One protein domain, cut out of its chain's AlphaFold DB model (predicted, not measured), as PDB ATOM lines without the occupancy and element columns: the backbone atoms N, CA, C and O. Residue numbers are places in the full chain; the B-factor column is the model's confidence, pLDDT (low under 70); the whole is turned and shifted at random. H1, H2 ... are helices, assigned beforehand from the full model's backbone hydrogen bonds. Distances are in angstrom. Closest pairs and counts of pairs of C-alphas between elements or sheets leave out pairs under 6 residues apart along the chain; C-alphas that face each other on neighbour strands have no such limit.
ATOM      1  N   PHE A  16     180.565 193.474 132.968       53.84
ATOM      2  CA  PHE A  16     180.029 193.529 134.329       53.84
ATOM      3  C   PHE A  16     178.693 194.276 134.467       53.84
ATOM      4  O   PHE A  16     178.015 194.055 135.467       53.84
ATOM      5  N   ASP A  17     178.261 195.039 133.458       62.94
ATOM      6  CA  ASP A  17     177.011 195.821 133.512       62.94
ATOM      7  C   ASP A  17     175.828 195.136 132.810       62.94
ATOM      8  O   ASP A  17     174.717 195.653 132.776       62.94
ATOM      9  N   MET A  18     176.031 193.915 132.311       63.75
ATOM     10  CA  MET A  18     175.011 193.091 131.651       63.75
ATOM     11  C   MET A  18     173.670 192.943 132.414       63.75
ATOM     12  O   MET A  18     172.641 192.876 131.746       63.75
ATOM     13  N   PRO A  19     173.616 192.927 133.767       62.47
ATOM     14  CA  PRO A  19     172.350 192.859 134.501       62.47
ATOM     15  C   PRO A  19     171.524 194.157 134.472       62.47
ATOM     16  O   PRO A  19     170.376 194.134 134.914       62.47
ATOM     17  N   LEU A  20     172.105 195.279 134.029       62.97
ATOM     18  CA  LEU A  20     171.475 196.605 134.034       62.97
ATOM     19  C   LEU A  20     170.690 196.911 132.751       62.97
ATOM     20  O   LEU A  20     169.996 197.923 132.694       62.97
ATOM     21  N   TYR A  21     170.785 196.053 131.732       62.88
ATOM     22  CA  TYR A  21     170.144 196.269 130.440       62.88
ATOM     23  C   TYR A  21     168.859 195.450 130.311       62.88
ATOM     24  O   TYR A  21     168.850 194.237 130.530       62.88
ATOM     25  N   GLU A  22     167.777 196.117 129.913       62.66
ATOM     26  CA  GLU A  22     166.529 195.465 129.522       62.66
ATOM     27  C   GLU A  22     166.585 195.145 128.023       62.66
ATOM     28  O   GLU A  22     166.874 196.015 127.205       62.66
ATOM     29  N   SER A  23     166.331 193.887 127.662       64.62
ATOM     30  CA  SER A  23     166.171 193.454 126.273       64.62
ATOM     31  C   SER A  23     164.798 192.812 126.124       64.62
ATOM     32  O   SER A  23     164.425 191.948 126.920       64.62
ATOM     33  N   GLU A  24     164.042 193.250 125.121       69.69
ATOM     34  CA  GLU A  24     162.770 192.648 124.738       69.69
ATOM     35  C   GLU A  24     163.011 191.751 123.518       69.69
ATOM     36  O   GLU A  24     163.496 192.206 122.483       69.69
ATOM     37  N   MET A  25     162.679 190.465 123.633       78.06
ATOM     38  CA  MET A  25     162.777 189.503 122.532       78.06
ATOM     39  C   MET A  25     161.426 188.857 122.267       78.06
ATOM     40  O   MET A  25     160.684 188.536 123.194       78.06
ATOM     41  N   THR A  26     161.112 188.594 120.998       85.38
ATOM     42  CA  THR A  26     159.934 187.793 120.657       85.38
ATOM     43  C   THR A  26     160.232 186.299 120.804       85.38
ATOM     44  O   THR A  26     161.381 185.854 120.760       85.38
ATOM     45  N   ALA A  27     159.191 185.466 120.897       86.50
ATOM     46  CA  ALA A  27     159.361 184.008 120.926       86.50
ATOM     47  C   ALA A  27     160.060 183.458 119.663       86.50
ATOM     48  O   ALA A  27     160.698 182.404 119.706       86.50
ATOM     49  N   LYS A  28     159.944 184.163 118.529       88.69
ATOM     50  CA  LYS A  28     160.630 183.819 117.279       88.69
ATOM     51  C   LYS A  28     162.133 184.095 117.376       88.69
ATOM     52  O   LYS A  28     162.928 183.275 116.909       88.69
ATOM     53  N   ASP A  29     162.514 185.194 118.019       88.12
ATOM     54  CA  ASP A  29     163.918 185.574 118.206       88.12
ATOM     55  C   ASP A  29     164.617 184.593 119.143       88.12
ATOM     56  O   ASP A  29     165.671 184.061 118.800       88.12
ATOM     57  N   VAL A  30     163.965 184.219 120.251       88.25
ATOM     58  CA  VAL A  30     164.485 183.216 121.195       88.25
ATOM     59  C   VAL A  30     164.727 181.864 120.523       88.25
ATOM     60  O   VAL A  30     165.776 181.250 120.716       88.25
ATOM     61  N   LYS A  31     163.789 181.394 119.690       90.69
ATOM     62  CA  LYS A  31     163.979 180.152 118.923       90.69
ATOM     63  C   LYS A  31     165.153 180.262 117.950       90.69
ATOM     64  O   LYS A  31     165.942 179.328 117.834       90.69
ATOM     65  N   SER A  32     165.282 181.398 117.269       90.62
ATOM     66  CA  SER A  32     166.376 181.645 116.322       90.62
ATOM     67  C   SER A  32     167.737 181.665 117.024       90.62
ATOM     68  O   SER A  32     168.696 181.071 116.528       90.62
ATOM     69  N   LEU A  33     167.810 182.274 118.209       88.75
ATOM     70  CA  LEU A  33     168.991 182.292 119.071       88.75
ATOM     71  C   LEU A  33     169.363 180.881 119.531       88.75
ATOM     72  O   LEU A  33     170.520 180.473 119.416       88.75
ATOM     73  N   ALA A  34     168.385 180.103 119.993       90.00
ATOM     74  CA  ALA A  34     168.623 178.732 120.422       90.00
ATOM     75  C   ALA A  34     169.210 177.872 119.296       90.00
ATOM     76  O   ALA A  34     170.216 177.196 119.507       90.00
ATOM     77  N   ILE A  35     168.665 177.973 118.079       90.62
ATOM     78  CA  ILE A  35     169.211 177.285 116.900       90.62
ATOM     79  C   ILE A  35     170.646 177.750 116.617       90.62
ATOM     80  O   ILE A  35     171.538 176.919 116.436       90.62
ATOM     81  N   ARG A  36     170.896 179.066 116.625       90.50
ATOM     82  CA  ARG A  36     172.220 179.658 116.363       90.50
ATOM     83  C   ARG A  36     173.294 179.134 117.322       90.50
ATOM     84  O   ARG A  36     174.418 178.860 116.895       90.50
ATOM     85  N   HIS A  37     172.952 178.977 118.600       87.81
ATOM     86  CA  HIS A  37     173.888 178.558 119.647       87.81
ATOM     87  C   HIS A  37     173.848 177.057 119.967       87.81
ATOM     88  O   HIS A  37     174.640 176.593 120.788       87.81
ATOM     89  N   GLY A  38     172.995 176.286 119.286       88.00
ATOM     90  CA  GLY A  38     172.843 174.849 119.516       88.00
ATOM     91  C   GLY A  38     172.205 174.517 120.866       88.00
ATOM     92  O   GLY A  38     172.521 173.481 121.447       88.00
ATOM     93  N   ILE A  39     171.347 175.401 121.382       89.38
ATOM     94  CA  ILE A  39     170.561 175.159 122.593       89.38
ATOM     95  C   ILE A  39     169.399 174.226 122.221       89.38
ATOM     96  O   ILE A  39     168.631 174.558 121.312       89.38
ATOM     97  N   PRO A  40     169.252 173.071 122.892       89.25
ATOM     98  CA  PRO A  40     168.152 172.152 122.630       89.25
ATOM     99  C   PRO A  40     166.778 172.822 122.806       89.25
ATOM    100  O   PRO A  40     166.521 173.505 123.800       89.25
ATOM    101  N   LEU A  41     165.894 172.654 121.816       88.56
ATOM    102  CA  LEU A  41     164.569 173.294 121.792       88.56
ATOM    103  C   LEU A  41     163.570 172.662 122.775       88.56
ATOM    104  O   LEU A  41     162.532 173.256 123.063       88.56
ATOM    105  N   ASP A  42     163.881 171.476 123.292       88.12
ATOM    106  CA  ASP A  42     163.124 170.761 124.321       88.12
ATOM    107  C   ASP A  42     163.316 171.354 125.731       88.12
ATOM    108  O   ASP A  42     162.588 170.990 126.650       88.12
ATOM    109  N   LEU A  43     164.211 172.334 125.904       84.50
ATOM    110  CA  LEU A  43     164.441 173.040 127.173       84.50
ATOM    111  C   LEU A  43     163.396 174.123 127.504       84.50
ATOM    112  O   LEU A  43     163.687 175.025 128.284       84.50
ATOM    113  N   HIS A  44     162.192 174.050 126.924       85.00
ATOM    114  CA  HIS A  44     161.074 174.975 127.182       85.00
ATOM    115  C   HIS A  44     161.481 176.458 127.163       85.00
ATOM    116  O   HIS A  44     161.272 177.192 128.123       85.00
ATOM    117  N   LEU A  45     162.089 176.902 126.063       84.88
ATOM    118  CA  LEU A  45     162.602 178.265 125.923       84.88
ATOM    119  C   LEU A  45     161.479 179.308 126.057       84.88
ATOM    120  O   LEU A  45     160.478 179.240 125.341       84.88
ATOM    121  N   VAL A  46     161.675 180.301 126.929       85.12
ATOM    122  CA  VAL A  46     160.707 181.379 127.190       85.12
ATOM    123  C   VAL A  46     161.316 182.727 126.821       85.12
ATOM    124  O   VAL A  46     162.441 183.034 127.207       85.12
ATOM    125  N   ALA A  47     160.558 183.536 126.080       81.31
ATOM    126  CA  ALA A  47     160.894 184.935 125.851       81.31
ATOM    127  C   ALA A  47     160.544 185.771 127.082       81.31
ATOM    128  O   ALA A  47     159.420 185.699 127.582       81.31
ATOM    129  N   LEU A  48     161.507 186.551 127.568       73.75
ATOM    130  CA  LEU A  48     161.275 187.468 128.678       73.75
ATOM    131  C   LEU A  48     160.433 188.653 128.197       73.75
ATOM    132  O   LEU A  48     160.719 189.261 127.168       73.75
ATOM    133  N   THR A  49     159.386 188.972 128.953       71.62
ATOM    134  CA  THR A  49     158.580 190.185 128.772       71.62
ATOM    135  C   THR A  49     159.144 191.336 129.605       71.62
ATOM    136  O   THR A  49     159.852 191.111 130.588       71.62
ATOM    137  N   LYS A  50     158.769 192.571 129.264       68.75
ATOM    138  CA  LYS A  50     159.168 193.792 129.975       68.75
ATOM    139  C   LYS A  50     159.026 193.674 131.504       68.75
ATOM    140  O   LYS A  50     158.010 193.193 132.007       68.75
ATOM    141  N   GLY A  51     160.047 194.117 132.242       69.81
ATOM    142  CA  GLY A  51     160.088 194.116 133.714       69.81
ATOM    143  C   GLY A  51     160.665 192.853 134.371       69.81
ATOM    144  O   GLY A  51     160.811 192.816 135.601       69.81
ATOM    145  N   TRP A  52     161.024 191.836 133.582       69.62
ATOM    146  CA  TRP A  52     161.725 190.645 134.062       69.62
ATOM    147  C   TRP A  52     163.232 190.888 134.048       69.62
ATOM    148  O   TRP A  52     163.847 190.993 132.992       69.62
ATOM    149  N   THR A  53     163.837 190.956 135.231       73.88
ATOM    150  CA  THR A  53     165.297 191.009 135.376       73.88
ATOM    151  C   THR A  53     165.832 189.642 135.786       73.88
ATOM    152  O   THR A  53     165.099 188.821 136.342       73.88
ATOM    153  N   MET A  54     167.132 189.402 135.579       75.06
ATOM    154  CA  MET A  54     167.782 188.138 135.960       75.06
ATOM    155  C   MET A  54     167.597 187.798 137.457       75.06
ATOM    156  O   MET A  54     167.596 186.635 137.844       75.06
ATOM    157  N   TYR A  55     167.389 188.815 138.301       71.69
ATOM    158  CA  TYR A  55     167.144 188.681 139.743       71.69
ATOM    159  C   TYR A  55     165.692 188.342 140.109       71.69
ATOM    160  O   TYR A  55     165.434 187.933 141.238       71.69
ATOM    161  N   LYS A  56     164.746 188.545 139.186       76.25
ATOM    162  CA  LYS A  56     163.306 188.298 139.379       76.25
ATOM    163  C   LYS A  56     162.828 187.004 138.712       76.25
ATOM    164  O   LYS A  56     161.632 186.728 138.714       76.25
ATOM    165  N   LEU A  57     163.739 186.224 138.126       78.06
ATOM    166  CA  LEU A  57     163.423 184.913 137.566       78.06
ATOM    167  C   LEU A  57     162.951 183.957 138.665       78.06
ATOM    168  O   LEU A  57     163.531 183.905 139.747       78.06
ATOM    169  N   SER A  58     161.910 183.178 138.364       80.75
ATOM    170  CA  SER A  58     161.472 182.086 139.240       80.75
ATOM    171  C   SER A  58     162.566 181.019 139.389       80.75
ATOM    172  O   SER A  58     163.341 180.800 138.457       80.75
ATOM    173  N   ASP A  59     162.586 180.300 140.517       79.31
ATOM    174  CA  ASP A  59     163.564 179.231 140.810       79.31
ATOM    175  C   ASP A  59     163.516 178.044 139.814       79.31
ATOM    176  O   ASP A  59     164.414 177.190 139.774       79.31
ATOM    177  N   ASP A  60     162.474 177.980 138.987       82.50
ATOM    178  CA  ASP A  60     162.274 176.956 137.962       82.50
ATOM    179  C   ASP A  60     162.838 177.349 136.597       82.50
ATOM    180  O   ASP A  60     162.874 176.528 135.681       82.50
ATOM    181  N   MET A  61     163.342 178.576 136.472       83.00
ATOM    182  CA  MET A  61     163.936 179.090 135.249       83.00
ATOM    183  C   MET A  61     165.444 179.261 135.391       83.00
ATOM    184  O   MET A  61     165.980 179.580 136.451       83.00
ATOM    185  N   ILE A  62     166.142 179.076 134.275       85.25
ATOM    186  CA  ILE A  62     167.560 179.388 134.146       85.25
ATOM    187  C   ILE A  62     167.651 180.509 133.128       85.25
ATOM    188  O   ILE A  62     167.345 180.315 131.954       85.25
ATOM    189  N   GLY A  63     168.035 181.693 133.590       85.94
ATOM    190  CA  GLY A  63     168.265 182.813 132.695       85.94
ATOM    191  C   GLY A  63     169.611 182.698 131.990       85.94
ATOM    192  O   GLY A  63     170.570 182.126 132.512       85.94
ATOM    193  N   LEU A  64     169.658 183.212 130.767       85.50
ATOM    194  CA  LEU A  64     170.829 183.227 129.904       85.50
ATOM    195  C   LEU A  64     170.925 184.609 129.263       85.50
ATOM    196  O   LEU A  64     169.911 185.163 128.845       85.50
ATOM    197  N   TYR A  65     172.137 185.144 129.162       83.50
ATOM    198  CA  TYR A  65     172.392 186.353 128.382       83.50
ATOM    199  C   TYR A  65     172.816 185.948 126.970       83.50
ATOM    200  O   TYR A  65     173.716 185.120 126.830       83.50
ATOM    201  N   GLU A  66     172.225 186.531 125.926       81.62
ATOM    202  CA  GLU A  66     172.664 186.298 124.539       81.62
ATOM    203  C   GLU A  66     174.150 186.638 124.375       81.62
ATOM    204  O   GLU A  66     174.941 185.832 123.877       81.62
ATOM    205  N   GLN A  67     174.551 187.787 124.923       81.69
ATOM    206  CA  GLN A  67     175.909 188.311 124.831       81.69
ATOM    207  C   GLN A  67     176.948 187.362 125.440       81.69
ATOM    208  O   GLN A  67     178.106 187.350 125.023       81.69
ATOM    209  N   TYR A  68     176.564 186.513 126.402       82.88
ATOM    210  CA  TYR A  68     177.466 185.487 126.930       82.88
ATOM    211  C   TYR A  68     177.959 184.548 125.822       82.88
ATOM    212  O   TYR A  68     179.143 184.201 125.790       82.88
ATOM    213  N   PHE A  69     177.087 184.152 124.895       82.75
ATOM    214  CA  PHE A  69     177.463 183.279 123.788       82.75
ATOM    215  C   PHE A  69     178.272 184.018 122.718       82.75
ATOM    216  O   PHE A  69     179.208 183.448 122.156       82.75
ATOM    217  N   GLU A  70     177.960 185.290 122.474       82.19
ATOM    218  CA  GLU A  70     178.693 186.126 121.518       82.19
ATOM    219  C   GLU A  70     180.131 186.398 121.972       82.19
ATOM    220  O   GLU A  70     181.073 186.214 121.192       82.19
ATOM    221  N   PHE A  71     180.316 186.759 123.247       79.75
ATOM    222  CA  PHE A  71     181.631 187.057 123.815       79.75
ATOM    223  C   PHE A  71     182.470 185.810 124.063       79.75
ATOM    224  O   PHE A  71     183.683 185.832 123.859       79.75
ATOM    225  N   SER A  72     181.858 184.720 124.533       75.38
ATOM    226  CA  SER A  72     182.617 183.507 124.839       75.38
ATOM    227  C   SER A  72     182.996 182.722 123.588       75.38
ATOM    228  O   SER A  72     183.965 181.968 123.632       75.38
ATOM    229  N   ARG A  73     182.225 182.855 122.494       81.75
ATOM    230  CA  ARG A  73     182.299 181.989 121.302       81.75
ATOM    231  C   ARG A  73     182.221 180.490 121.635       81.75
ATOM    232  O   ARG A  73     182.535 179.648 120.796       81.75
ATOM    233  N   ILE A  74     181.779 180.146 122.846       80.25
ATOM    234  CA  ILE A  74     181.656 178.778 123.337       80.25
ATOM    235  C   ILE A  74     180.234 178.300 123.075       80.25
ATOM    236  O   ILE A  74     179.256 178.976 123.397       80.25
ATOM    237  N   ARG A  75     180.117 177.085 122.535       84.56
ATOM    238  CA  ARG A  75     178.854 176.346 122.534       84.56
ATOM    239  C   ARG A  75     178.755 175.555 123.826       84.56
ATOM    240  O   ARG A  75     179.591 174.694 124.097       84.56
ATOM    241  N   VAL A  76     177.752 175.872 124.632       86.62
ATOM    242  CA  VAL A  76     177.514 175.182 125.899       86.62
ATOM    243  C   VAL A  76     176.723 173.902 125.618       86.62
ATOM    244  O   VAL A  76     175.644 173.985 125.030       86.62
TER     245      VAL A  76
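AT A GLANCE: This is residues 16 to 76 of the 175 residues of an uncharacterized protein of Tanacetum cinerariifolium (UniProt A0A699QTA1). This is a model with little regular structure: two short helices, H1 and H2, run the same way close to each other, and a long loop, residues 38 to 65, swings away from H1 and comes back to H2. The printed part has 61 residues with two named helices, H1 then H2, and no named strand; the class is all helix, with 18 residues in named elements. It is compact, with a radius of gyration of the C-alphas of 11.6 A, and rounded, spanning 26 by 25 by 21 A.

IN THESE COORDINATES: Start at Phe 16 and go on to C-alpha 27 at (159.361, 184.008, 120.926), where H1, residues 27 to 37, begins; it is 15.6 A long. Look next for H2, residues 66 to 72, which ends at C-alpha 72 at (182.617, 183.507, 124.839).

HOW THE PARTS SIT: H1 and H2 are close but not clearly touching; their closest C-alphas, those of His 37 and Phe 69, are 7.2 A apart. They stand at a shallow tilt of 13 degrees. In H1 and H2 every O i to N i+4 pair is within hydrogen-bond range.

THE WHOLE: The two C-alphas farthest apart, those of Asp 17 and Asp 42, are 30.1 A apart. The printed part has no cut, and the link from H1 to H2 is long. Look for pLDDT under 70 at residues 16 to 24 and 50 to 52.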